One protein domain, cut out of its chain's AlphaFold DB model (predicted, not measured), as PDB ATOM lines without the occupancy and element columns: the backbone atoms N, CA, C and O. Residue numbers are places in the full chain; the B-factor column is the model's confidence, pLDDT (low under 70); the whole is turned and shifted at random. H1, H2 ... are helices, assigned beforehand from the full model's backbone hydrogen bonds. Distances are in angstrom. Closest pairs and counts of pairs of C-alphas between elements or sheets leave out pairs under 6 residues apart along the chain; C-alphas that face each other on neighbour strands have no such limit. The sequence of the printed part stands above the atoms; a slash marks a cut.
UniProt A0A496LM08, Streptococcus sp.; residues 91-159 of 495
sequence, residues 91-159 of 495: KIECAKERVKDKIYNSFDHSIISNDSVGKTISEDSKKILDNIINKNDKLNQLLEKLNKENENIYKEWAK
ATOM      1  N   LYS A  91      57.710  14.180 282.046       66.50
ATOM      2  CA  LYS A  91      58.754  14.856 282.846       66.50
ATOM      3  C   LYS A  91      60.020  15.196 282.041       66.50
ATOM      4  O   LYS A  91      60.849  15.981 282.499       66.50
ATOM      5  N   ILE A  92      60.171  14.618 280.848       69.69
ATOM      6  CA  ILE A  92      61.339  14.766 279.959       69.69
ATOM      7  C   ILE A  92      61.045  15.778 278.836       69.69
ATOM      8  O   ILE A  92      61.935  16.173 278.081       69.69
ATOM      9  N   GLU A  93      59.800  16.243 278.741       75.19
ATOM     10  CA  GLU A  93      59.383  17.210 277.740       75.19
ATOM     11  C   GLU A  93      60.067  18.569 277.972       75.19
ATOM     12  O   GLU A  93      60.044  19.155 279.061       75.19
ATOM     13  N   CYS A  94      60.721  19.082 276.933       77.00
ATOM     14  CA  CYS A  94      61.228  20.441 276.904       77.00
ATOM     15  C   CYS A  94      60.065  21.376 276.558       77.00
ATOM     16  O   CYS A  94      59.627  21.451 275.408       77.00
ATOM     17  N   ALA A  95      59.545  22.056 277.578       80.19
ATOM     18  CA  ALA A  95      58.438  22.993 277.450       80.19
ATOM     19  C   ALA A  95      58.925  24.400 277.068       80.19
ATOM     20  O   ALA A  95      60.041  24.806 277.414       80.19
ATOM     21  N   LYS A  96      58.064  25.183 276.405       83.31
ATOM     22  CA  LYS A  96      58.356  26.590 276.068       83.31
ATOM     23  C   LYS A  96      58.607  27.418 277.323       83.31
ATOM     24  O   LYS A  96      59.429  28.325 277.306       83.31
ATOM     25  N   GLU A  97      57.941  27.066 278.410       83.56
ATOM     26  CA  GLU A  97      58.039  27.656 279.740       83.56
ATOM     27  C   GLU A  97      59.481  27.605 280.258       83.56
ATOM     28  O   GLU A  97      60.006  28.627 280.682       83.56
ATOM     29  N   ARG A  98      60.196  26.485 280.080       82.12
ATOM     30  CA  ARG A  98      61.618  26.391 280.463       82.12
ATOM     31  C   ARG A  98      62.510  27.349 279.670       82.12
ATOM     32  O   ARG A  98      63.484  27.876 280.204       82.12
ATOM     33  N   VAL A  99      62.196  27.572 278.393       85.19
ATOM     34  CA  VAL A  99      62.917  28.535 277.545       85.19
ATOM     35  C   VAL A  99      62.584  29.970 277.965       85.19
ATOM     36  O   VAL A  99      63.490  30.797 278.059       85.19
ATOM     37  N   LYS A 100      61.307  30.247 278.266       86.94
ATOM     38  CA  LYS A 100      60.833  31.535 278.790       86.94
ATOM     39  C   LYS A 100      61.534  31.884 280.089       86.94
ATOM     40  O   LYS A 100      62.146  32.941 280.158       86.94
ATOM     41  N   ASP A 101      61.522  30.985 281.065       86.06
ATOM     42  CA  ASP A 101      62.133  31.214 282.373       86.06
ATOM     43  C   ASP A 101      63.635  31.474 282.243       86.06
ATOM     44  O   ASP A 101      64.162  32.404 282.846       86.06
ATOM     45  N   LYS A 102      64.331  30.715 281.388       88.00
ATOM     46  CA  LYS A 102      65.771  30.894 281.168       88.00
ATOM     47  C   LYS A 102      66.121  32.251 280.546       88.00
ATOM     48  O   LYS A 102      67.135  32.830 280.917       88.00
ATOM     49  N   ILE A 103      65.312  32.747 279.605       88.44
ATOM     50  CA  ILE A 103      65.523  34.064 278.977       88.44
ATOM     51  C   ILE A 103      65.068  35.187 279.911       88.44
ATOM     52  O   ILE A 103      65.757  36.188 280.046       88.44
ATOM     53  N   TYR A 104      63.936  35.027 280.589       87.44
ATOM     54  CA  TYR A 104      63.431  36.014 281.537       87.44
ATOM     55  C   TYR A 104      64.418  36.231 282.689       87.44
ATOM     56  O   TYR A 104      64.736  37.371 283.017       87.44
ATOM     57  N   ASN A 105      64.980  35.153 283.239       87.12
ATOM     58  CA  ASN A 105      65.945  35.203 284.339       87.12
ATOM     59  C   ASN A 105      67.362  35.628 283.910       87.12
ATOM     60  O   ASN A 105      68.248  35.688 284.757       87.12
ATOM     61  N   SER A 106      67.613  35.929 282.627       88.81
ATOM     62  CA  SER A 106      68.897  36.527 282.225       88.81
ATOM     63  C   SER A 106      69.031  37.982 282.677       88.81
ATOM     64  O   SER A 106      70.129  38.532 282.651       88.81
ATOM     65  N   PHE A 107      67.916  38.613 283.046       85.88
ATOM     66  CA  PHE A 107      67.891  39.927 283.669       85.88
ATOM     67  C   PHE A 107      67.865  39.781 285.191       85.88
ATOM     68  O   PHE A 107      67.126  38.958 285.732       85.88
ATOM     69  N   ASP A 108      68.652  40.602 285.887       85.81
ATOM     70  CA  ASP A 108      68.629  40.663 287.346       85.81
ATOM     71  C   ASP A 108      67.409  41.463 287.821       85.81
ATOM     72  O   ASP A 108      67.418  42.693 287.916       85.81
ATOM     73  N   HIS A 109      66.328  40.738 288.104       81.50
ATOM     74  CA  HIS A 109      65.067  41.323 288.556       81.50
ATOM     75  C   HIS A 109      65.155  41.933 289.954       81.50
ATOM     76  O   HIS A 109      64.321  42.773 290.289       81.50
ATOM     77  N   SER A 110      66.162  41.569 290.760       82.88
ATOM     78  CA  SER A 110      66.320  42.118 292.112       82.88
ATOM     79  C   SER A 110      66.513  43.639 292.084       82.88
ATOM     80  O   SER A 110      65.969  44.334 292.945       82.88
ATOM     81  N   ILE A 111      67.147  44.154 291.022       84.94
ATOM     82  CA  ILE A 111      67.408  45.579 290.778       84.94
ATOM     83  C   ILE A 111      66.115  46.405 290.768       84.94
ATOM     84  O   ILE A 111      66.090  47.524 291.275       84.94
ATOM     85  N   ILE A 112      65.037  45.855 290.205       82.88
ATOM     86  CA  ILE A 112      63.763  46.562 289.999       82.88
ATOM     87  C   ILE A 112      62.613  45.996 290.855       82.88
ATOM     88  O   ILE A 112      61.494  46.496 290.808       82.88
ATOM     89  N   SER A 113      62.875  44.967 291.667       74.06
ATOM     90  CA  SER A 113      61.856  44.198 292.405       74.06
ATOM     91  C   SER A 113      61.159  44.949 293.551       74.06
ATOM     92  O   SER A 113      60.038  44.593 293.931       74.06
ATOM     93  N   ASN A 114      61.793  45.993 294.095       80.94
ATOM     94  CA  ASN A 114      61.327  46.700 295.294       80.94
ATOM     95  C   ASN A 114      60.463  47.941 295.003       80.94
ATOM     96  O   ASN A 114      59.838  48.469 295.921       80.94
ATOM     97  N   ASP A 115      60.386  48.387 293.748       86.94
ATOM     98  CA  ASP A 115      59.606  49.553 293.324       86.94
ATOM     99  C   ASP A 115      58.404  49.141 292.448       86.94
ATOM    100  O   ASP A 115      58.449  48.184 291.675       86.94
ATOM    101  N   SER A 116      57.296  49.872 292.590       85.75
ATOM    102  CA  SER A 116      56.059  49.676 291.825       85.75
ATOM    103  C   SER A 116      56.235  49.816 290.307       85.75
ATOM    104  O   SER A 116      55.617  49.064 289.548       85.75
ATOM    105  N   VAL A 117      57.099  50.733 289.856       87.12
ATOM    106  CA  VAL A 117      57.384  50.925 288.428       87.12
ATOM    107  C   VAL A 117      58.184  49.734 287.902       87.12
ATOM    108  O   VAL A 117      57.825  49.154 286.880       87.12
ATOM    109  N   GLY A 118      59.194  49.292 288.646       86.75
ATOM    110  CA  GLY A 118      59.997  48.113 288.352       86.75
ATOM    111  C   GLY A 118      59.193  46.813 288.264       86.75
ATOM    112  O   GLY A 118      59.385  46.039 287.325       86.75
ATOM    113  N   LYS A 119      58.217  46.602 289.157       85.62
ATOM    114  CA  LYS A 119      57.270  45.472 289.053       85.62
ATOM    115  C   LYS A 119      56.453  45.519 287.762       85.62
ATOM    116  O   LYS A 119      56.359  44.509 287.072       85.62
ATOM    117  N   THR A 120      55.939  46.695 287.400       89.00
ATOM    118  CA  THR A 120      55.159  46.887 286.164       89.00
ATOM    119  C   THR A 120      56.011  46.609 284.919       89.00
ATOM    120  O   THR A 120      55.594  45.870 284.030       89.00
ATOM    121  N   ILE A 121      57.247  47.123 284.885       88.56
ATOM    122  CA  ILE A 121      58.215  46.846 283.810       88.56
ATOM    123  C   ILE A 121      58.512  45.348 283.721       88.56
ATOM    124  O   ILE A 121      58.583  44.797 282.623       88.56
ATOM    125  N   SER A 122      58.669  44.674 284.860       87.31
ATOM    126  CA  SER A 122      58.933  43.239 284.898       87.31
ATOM    127  C   SER A 122      57.763  42.432 284.317       87.31
ATOM    128  O   SER A 122      57.978  41.560 283.472       87.31
ATOM    129  N   GLU A 123      56.521  42.774 284.670       88.19
ATOM    130  CA  GLU A 123      55.313  42.153 284.109       88.19
ATOM    131  C   GLU A 123      55.185  42.377 282.596       88.19
ATOM    132  O   GLU A 123      54.911  41.436 281.845       88.19
ATOM    133  N   ASP A 124      55.418  43.601 282.126       90.31
ATOM    134  CA  ASP A 124      55.352  43.914 280.701       90.31
ATOM    135  C   ASP A 124      56.493  43.259 279.916       90.31
ATOM    136  O   ASP A 124      56.264  42.738 278.822       90.31
ATOM    137  N   SER A 125      57.696  43.170 280.494       88.88
ATOM    138  CA  SER A 125      58.817  42.437 279.895       88.88
ATOM    139  C   SER A 125      58.481  40.954 279.705       88.88
ATOM    140  O   SER A 125      58.771  40.381 278.651       88.88
ATOM    141  N   LYS A 126      57.778  40.353 280.674       90.06
ATOM    142  CA  LYS A 126      57.307  38.968 280.603       90.06
ATOM    143  C   LYS A 126      56.277  38.787 279.487       90.06
ATOM    144  O   LYS A 126      56.422  37.870 278.685       90.06
ATOM    145  N   LYS A 127      55.309  39.704 279.353       92.38
ATOM    146  CA  LYS A 127      54.325  39.693 278.248       92.38
ATOM    147  C   LYS A 127      54.985  39.856 276.875       92.38
ATOM    148  O   LYS A 127      54.575  39.205 275.911       92.38
ATOM    149  N   ILE A 128      55.994  40.725 276.762       93.12
ATOM    150  CA  ILE A 128      56.762  40.911 275.522       93.12
ATOM    151  C   ILE A 128      57.475  39.607 275.158       93.12
ATOM    152  O   ILE A 128      57.343  39.132 274.028       93.12
ATOM    153  N   LEU A 129      58.176  38.999 276.119       91.56
ATOM    154  CA  LEU A 129      58.865  37.728 275.924       91.56
ATOM    155  C   LEU A 129      57.893  36.604 275.538       91.56
ATOM    156  O   LEU A 129      58.163  35.866 274.587       91.56
ATOM    157  N   ASP A 130      56.752  36.508 276.221       91.25
ATOM    158  CA  ASP A 130      55.694  35.547 275.910       91.25
ATOM    159  C   ASP A 130      55.228  35.683 274.460       91.25
ATOM    160  O   ASP A 130      55.150  34.689 273.738       91.25
ATOM    161  N   ASN A 131      54.979  36.910 273.998       92.88
ATOM    162  CA  ASN A 131      54.577  37.170 272.617       92.88
ATOM    163  C   ASN A 131      55.653  36.776 271.598       92.88
ATOM    164  O   ASN A 131      55.317  36.196 270.562       92.88
ATOM    165  N   ILE A 132      56.928  37.072 271.875       92.62
ATOM    166  CA  ILE A 132      58.050  36.714 270.993       92.62
ATOM    167  C   ILE A 132      58.180  35.190 270.888       92.62
ATOM    168  O   ILE A 132      58.269  34.654 269.784       92.62
ATOM    169  N   ILE A 133      58.166  34.483 272.023       90.06
ATOM    170  CA  ILE A 133      58.333  33.025 272.059       90.06
ATOM    171  C   ILE A 133      57.128  32.310 271.450       90.06
ATOM    172  O   ILE A 133      57.306  31.388 270.656       90.06
ATOM    173  N   ASN A 134      55.905  32.739 271.767       88.06
ATOM    174  CA  ASN A 134      54.696  32.076 271.279       88.06
ATOM    175  C   ASN A 134      54.552  32.171 269.749       88.06
ATOM    176  O   ASN A 134      54.040  31.232 269.143       88.06
ATOM    177  N   LYS A 135      55.035  33.257 269.128       91.56
ATOM    178  CA  LYS A 135      55.009  33.471 267.668       91.56
ATOM    179  C   LYS A 135      56.206  32.865 266.919       91.56
ATOM    180  O   LYS A 135      56.286  32.992 265.701       91.56
ATOM    181  N   ASN A 136      57.164  32.249 267.615       91.56
ATOM    182  CA  ASN A 136      58.363  31.702 266.984       91.56
ATOM    183  C   ASN A 136      58.146  30.252 266.519       91.56
ATOM    184  O   ASN A 136      58.456  29.296 267.232       91.56
ATOM    185  N   ASP A 137      57.657  30.084 265.291       90.56
ATOM    186  CA  ASP A 137      57.383  28.761 264.706       90.56
ATOM    187  C   ASP A 137      58.631  27.877 264.595       90.56
ATOM    188  O   ASP A 137      58.561  26.662 264.787       90.56
ATOM    189  N   LYS A 138      59.802  28.476 264.346       92.94
ATOM    190  CA  LYS A 138      61.068  27.736 264.262       92.94
ATOM    191  C   LYS A 138      61.448  27.129 265.613       92.94
ATOM    192  O   LYS A 138      61.901  25.987 265.660       92.94
ATOM    193  N   LEU A 139      61.253  27.871 266.703       88.38
ATOM    194  CA  LEU A 139      61.451  27.360 268.059       88.38
ATOM    195  C   LEU A 139      60.476  26.214 268.358       88.38
ATOM    196  O   LEU A 139      60.904  25.189 268.881       88.38
ATOM    197  N   ASN A 140      59.206  26.348 267.967       86.12
ATOM    198  CA  ASN A 140      58.195  25.300 268.156       86.12
ATOM    199  C   ASN A 140      58.609  23.992 267.465       86.12
ATOM    200  O   ASN A 140      58.650  22.945 268.104       86.12
ATOM    201  N   GLN A 141      59.028  24.069 266.199       90.81
ATOM    202  CA  GLN A 141      59.497  22.903 265.441       90.81
ATOM    203  C   GLN A 141      60.757  22.261 266.043       90.81
ATOM    204  O   GLN A 141      60.925  21.043 265.983       90.81
ATOM    205  N   LEU A 142      61.674  23.063 266.598       91.25
ATOM    206  CA  LEU A 142      62.871  22.546 267.266       91.25
ATOM    207  C   LEU A 142      62.523  21.823 268.570       91.25
ATOM    208  O   LEU A 142      63.071  20.751 268.820       91.25
ATOM    209  N   LEU A 143      61.608  22.380 269.368       90.31
ATOM    210  CA  LEU A 143      61.132  21.750 270.601       90.31
ATOM    211  C   LEU A 143      60.405  20.435 270.308       90.31
ATOM    212  O   LEU A 143      60.697  19.435 270.953       90.31
ATOM    213  N   GLU A 144      59.543  20.391 269.290       89.75
ATOM    214  CA  GLU A 144      58.874  19.153 268.862       89.75
ATOM    215  C   GLU A 144      59.875  18.067 268.445       89.75
ATOM    216  O   GLU A 144      59.767  16.918 268.880       89.75
ATOM    217  N   LYS A 145      60.887  18.421 267.639       92.19
ATOM    218  CA  LYS A 145      61.946  17.482 267.232       92.19
ATOM    219  C   LYS A 145      62.747  16.972 268.427       92.19
ATOM    220  O   LYS A 145      62.988  15.771 268.517       92.19
ATOM    221  N   LEU A 146      63.139  17.865 269.336       89.62
ATOM    222  CA  LEU A 146      63.872  17.507 270.549       89.62
ATOM    223  C   LEU A 146      63.042  16.587 271.450       89.62
ATOM    224  O   LEU A 146      63.554  15.578 271.922       89.62
ATOM    225  N   ASN A 147      61.761  16.898 271.655       89.94
ATOM    226  CA  ASN A 147      60.866  16.097 272.488       89.94
ATOM    227  C   ASN A 147      60.664  14.696 271.906       89.94
ATOM    228  O   ASN A 147      60.701  13.718 272.650       89.94
ATOM    229  N   LYS A 148      60.548  14.582 270.578       89.75
ATOM    230  CA  LYS A 148      60.488  13.287 269.892       89.75
ATOM    231  C   LYS A 148      61.767  12.467 270.090       89.75
ATOM    232  O   LYS A 148      61.690  11.266 270.333       89.75
ATOM    233  N   GLU A 149      62.933  13.103 270.008       90.44
ATOM    234  CA  GLU A 149      64.208  12.415 270.217       90.44
ATOM    235  C   GLU A 149      64.399  11.988 271.679       90.44
ATOM    236  O   GLU A 149      64.761  10.845 271.952       90.44
ATOM    237  N   ASN A 150      64.054  12.862 272.627       88.06
ATOM    238  CA  ASN A 150      64.040  12.540 274.053       88.06
ATOM    239  C   ASN A 150      63.122  11.350 274.357       88.06
ATOM    240  O   ASN A 150      63.491  10.465 275.130       88.06
ATOM    241  N   GLU A 151      61.939  11.301 273.738       88.56
ATOM    242  CA  GLU A 151      61.009  10.181 273.879       88.56
ATOM    243  C   GLU A 151      61.613   8.872 273.349       88.56
ATOM    244  O   GLU A 151      61.487   7.832 274.003       88.56
ATOM    245  N   ASN A 152      62.297   8.909 272.202       89.81
ATOM    246  CA  ASN A 152      62.973   7.739 271.639       89.81
ATOM    247  C   ASN A 152      64.073   7.218 272.574       89.81
ATOM    248  O   ASN A 152      64.071   6.033 272.915       89.81
ATOM    249  N   ILE A 153      64.960   8.105 273.042       88.81
ATOM    250  CA  ILE A 153      66.044   7.765 273.976       88.81
ATOM    251  C   ILE A 153      65.467   7.176 275.264       88.81
ATOM    252  O   ILE A 153      65.929   6.137 275.737       88.81
ATOM    253  N   TYR A 154      64.426   7.803 275.818       86.06
ATOM    254  CA  TYR A 154      63.772   7.321 277.027       86.06
ATOM    255  C   TYR A 154      63.179   5.922 276.839       86.06
ATOM    256  O   TYR A 154      63.386   5.051 277.685       86.06
ATOM    257  N   LYS A 155      62.467   5.679 275.732       86.38
ATOM    258  CA  LYS A 155      61.899   4.359 275.425       86.38
ATOM    259  C   LYS A 155      62.987   3.299 275.294       86.38
ATOM    260  O   LYS A 155      62.816   2.199 275.819       86.38
ATOM    261  N   GLU A 156      64.095   3.615 274.627       89.00
ATOM    262  CA  GLU A 156      65.218   2.688 274.478       89.00
ATOM    263  C   GLU A 156      65.886   2.380 275.825       89.00
ATOM    264  O   GLU A 156      66.069   1.211 276.170       89.00
ATOM    265  N   TRP A 157      66.190   3.412 276.617       86.56
ATOM    266  CA  TRP A 157      66.758   3.269 277.956       86.56
ATOM    267  C   TRP A 157      65.840   2.459 278.878       86.56
ATOM    268  O   TRP A 157      66.284   1.484 279.485       86.56
ATOM    269  N   ALA A 158      64.548   2.796 278.934       82.81
ATOM    270  CA  ALA A 158      63.567   2.100 279.762       82.81
ATOM    271  C   ALA A 158      63.396   0.635 279.334       82.81
ATOM    272  O   ALA A 158      63.247  -0.245 280.184       82.81
ATOM    273  N   LYS A 159      63.442   0.355 278.024       84.44
ATOM    274  CA  LYS A 159      63.421  -1.014 277.498       84.44
ATOM    275  C   LYS A 159      64.650  -1.798 277.962       84.44
ATOM    276  O   LYS A 159      64.469  -2.850 278.570       84.44
TER     277      LYS A 159
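This is residues 91 to 159 of the 495 residues of a protein of Streptococcus sp. (UniProt A0A496LM08). Two long helices, H2 and H3, meet near their ends in a wide, open V, and the short H1 lies inside the angle, packed on H2. The 69 printed residues, with H1, H2 and H3 in chain order and no named strand, are all helix in class and only just loose, close to extended: radius of gyration of the C-alphas 16.4 A, spans 53 by 24 by 14 A.

Look first at H1, residues 96 to 104, which touches H2, residues 116 to 134, through residues 126 to 133 of H2 alone; the closest C-alphas, of Tyr 104 and Lys 126, are 6.9 A apart. The two form a helical hairpin, opposite ways at a steep tilt of 43 degrees. H3, residues 137 to 159, is about perpendicular to H2 at 76 degrees and close but not clearly touching, with closest C-alphas Ile 133 and Leu 139 at 7.6 A. H3 is also close to but not clearly touching H1; their closest C-alphas, of Lys 96 and Leu 143, are 7.8 A apart. In H1, H2 and H3 every O i to N i+4 pair is within hydrogen-bond range.

Find C-alpha 96 at (58.356, 26.590, 276.068), where H1 begins its 12.0 A. H2 runs 27.1 A from C-alpha 116, and H3 33.0 A to C-alpha 159 at (63.421, -1.014, 277.498).

The C-alphas farthest apart, of Val 117 and Lys 159, are 53.4 A apart. The printed part has no cut; the link H1 to H2 is long, H2 to H3 tight. Residues 91 to 92 have pLDDT under 70.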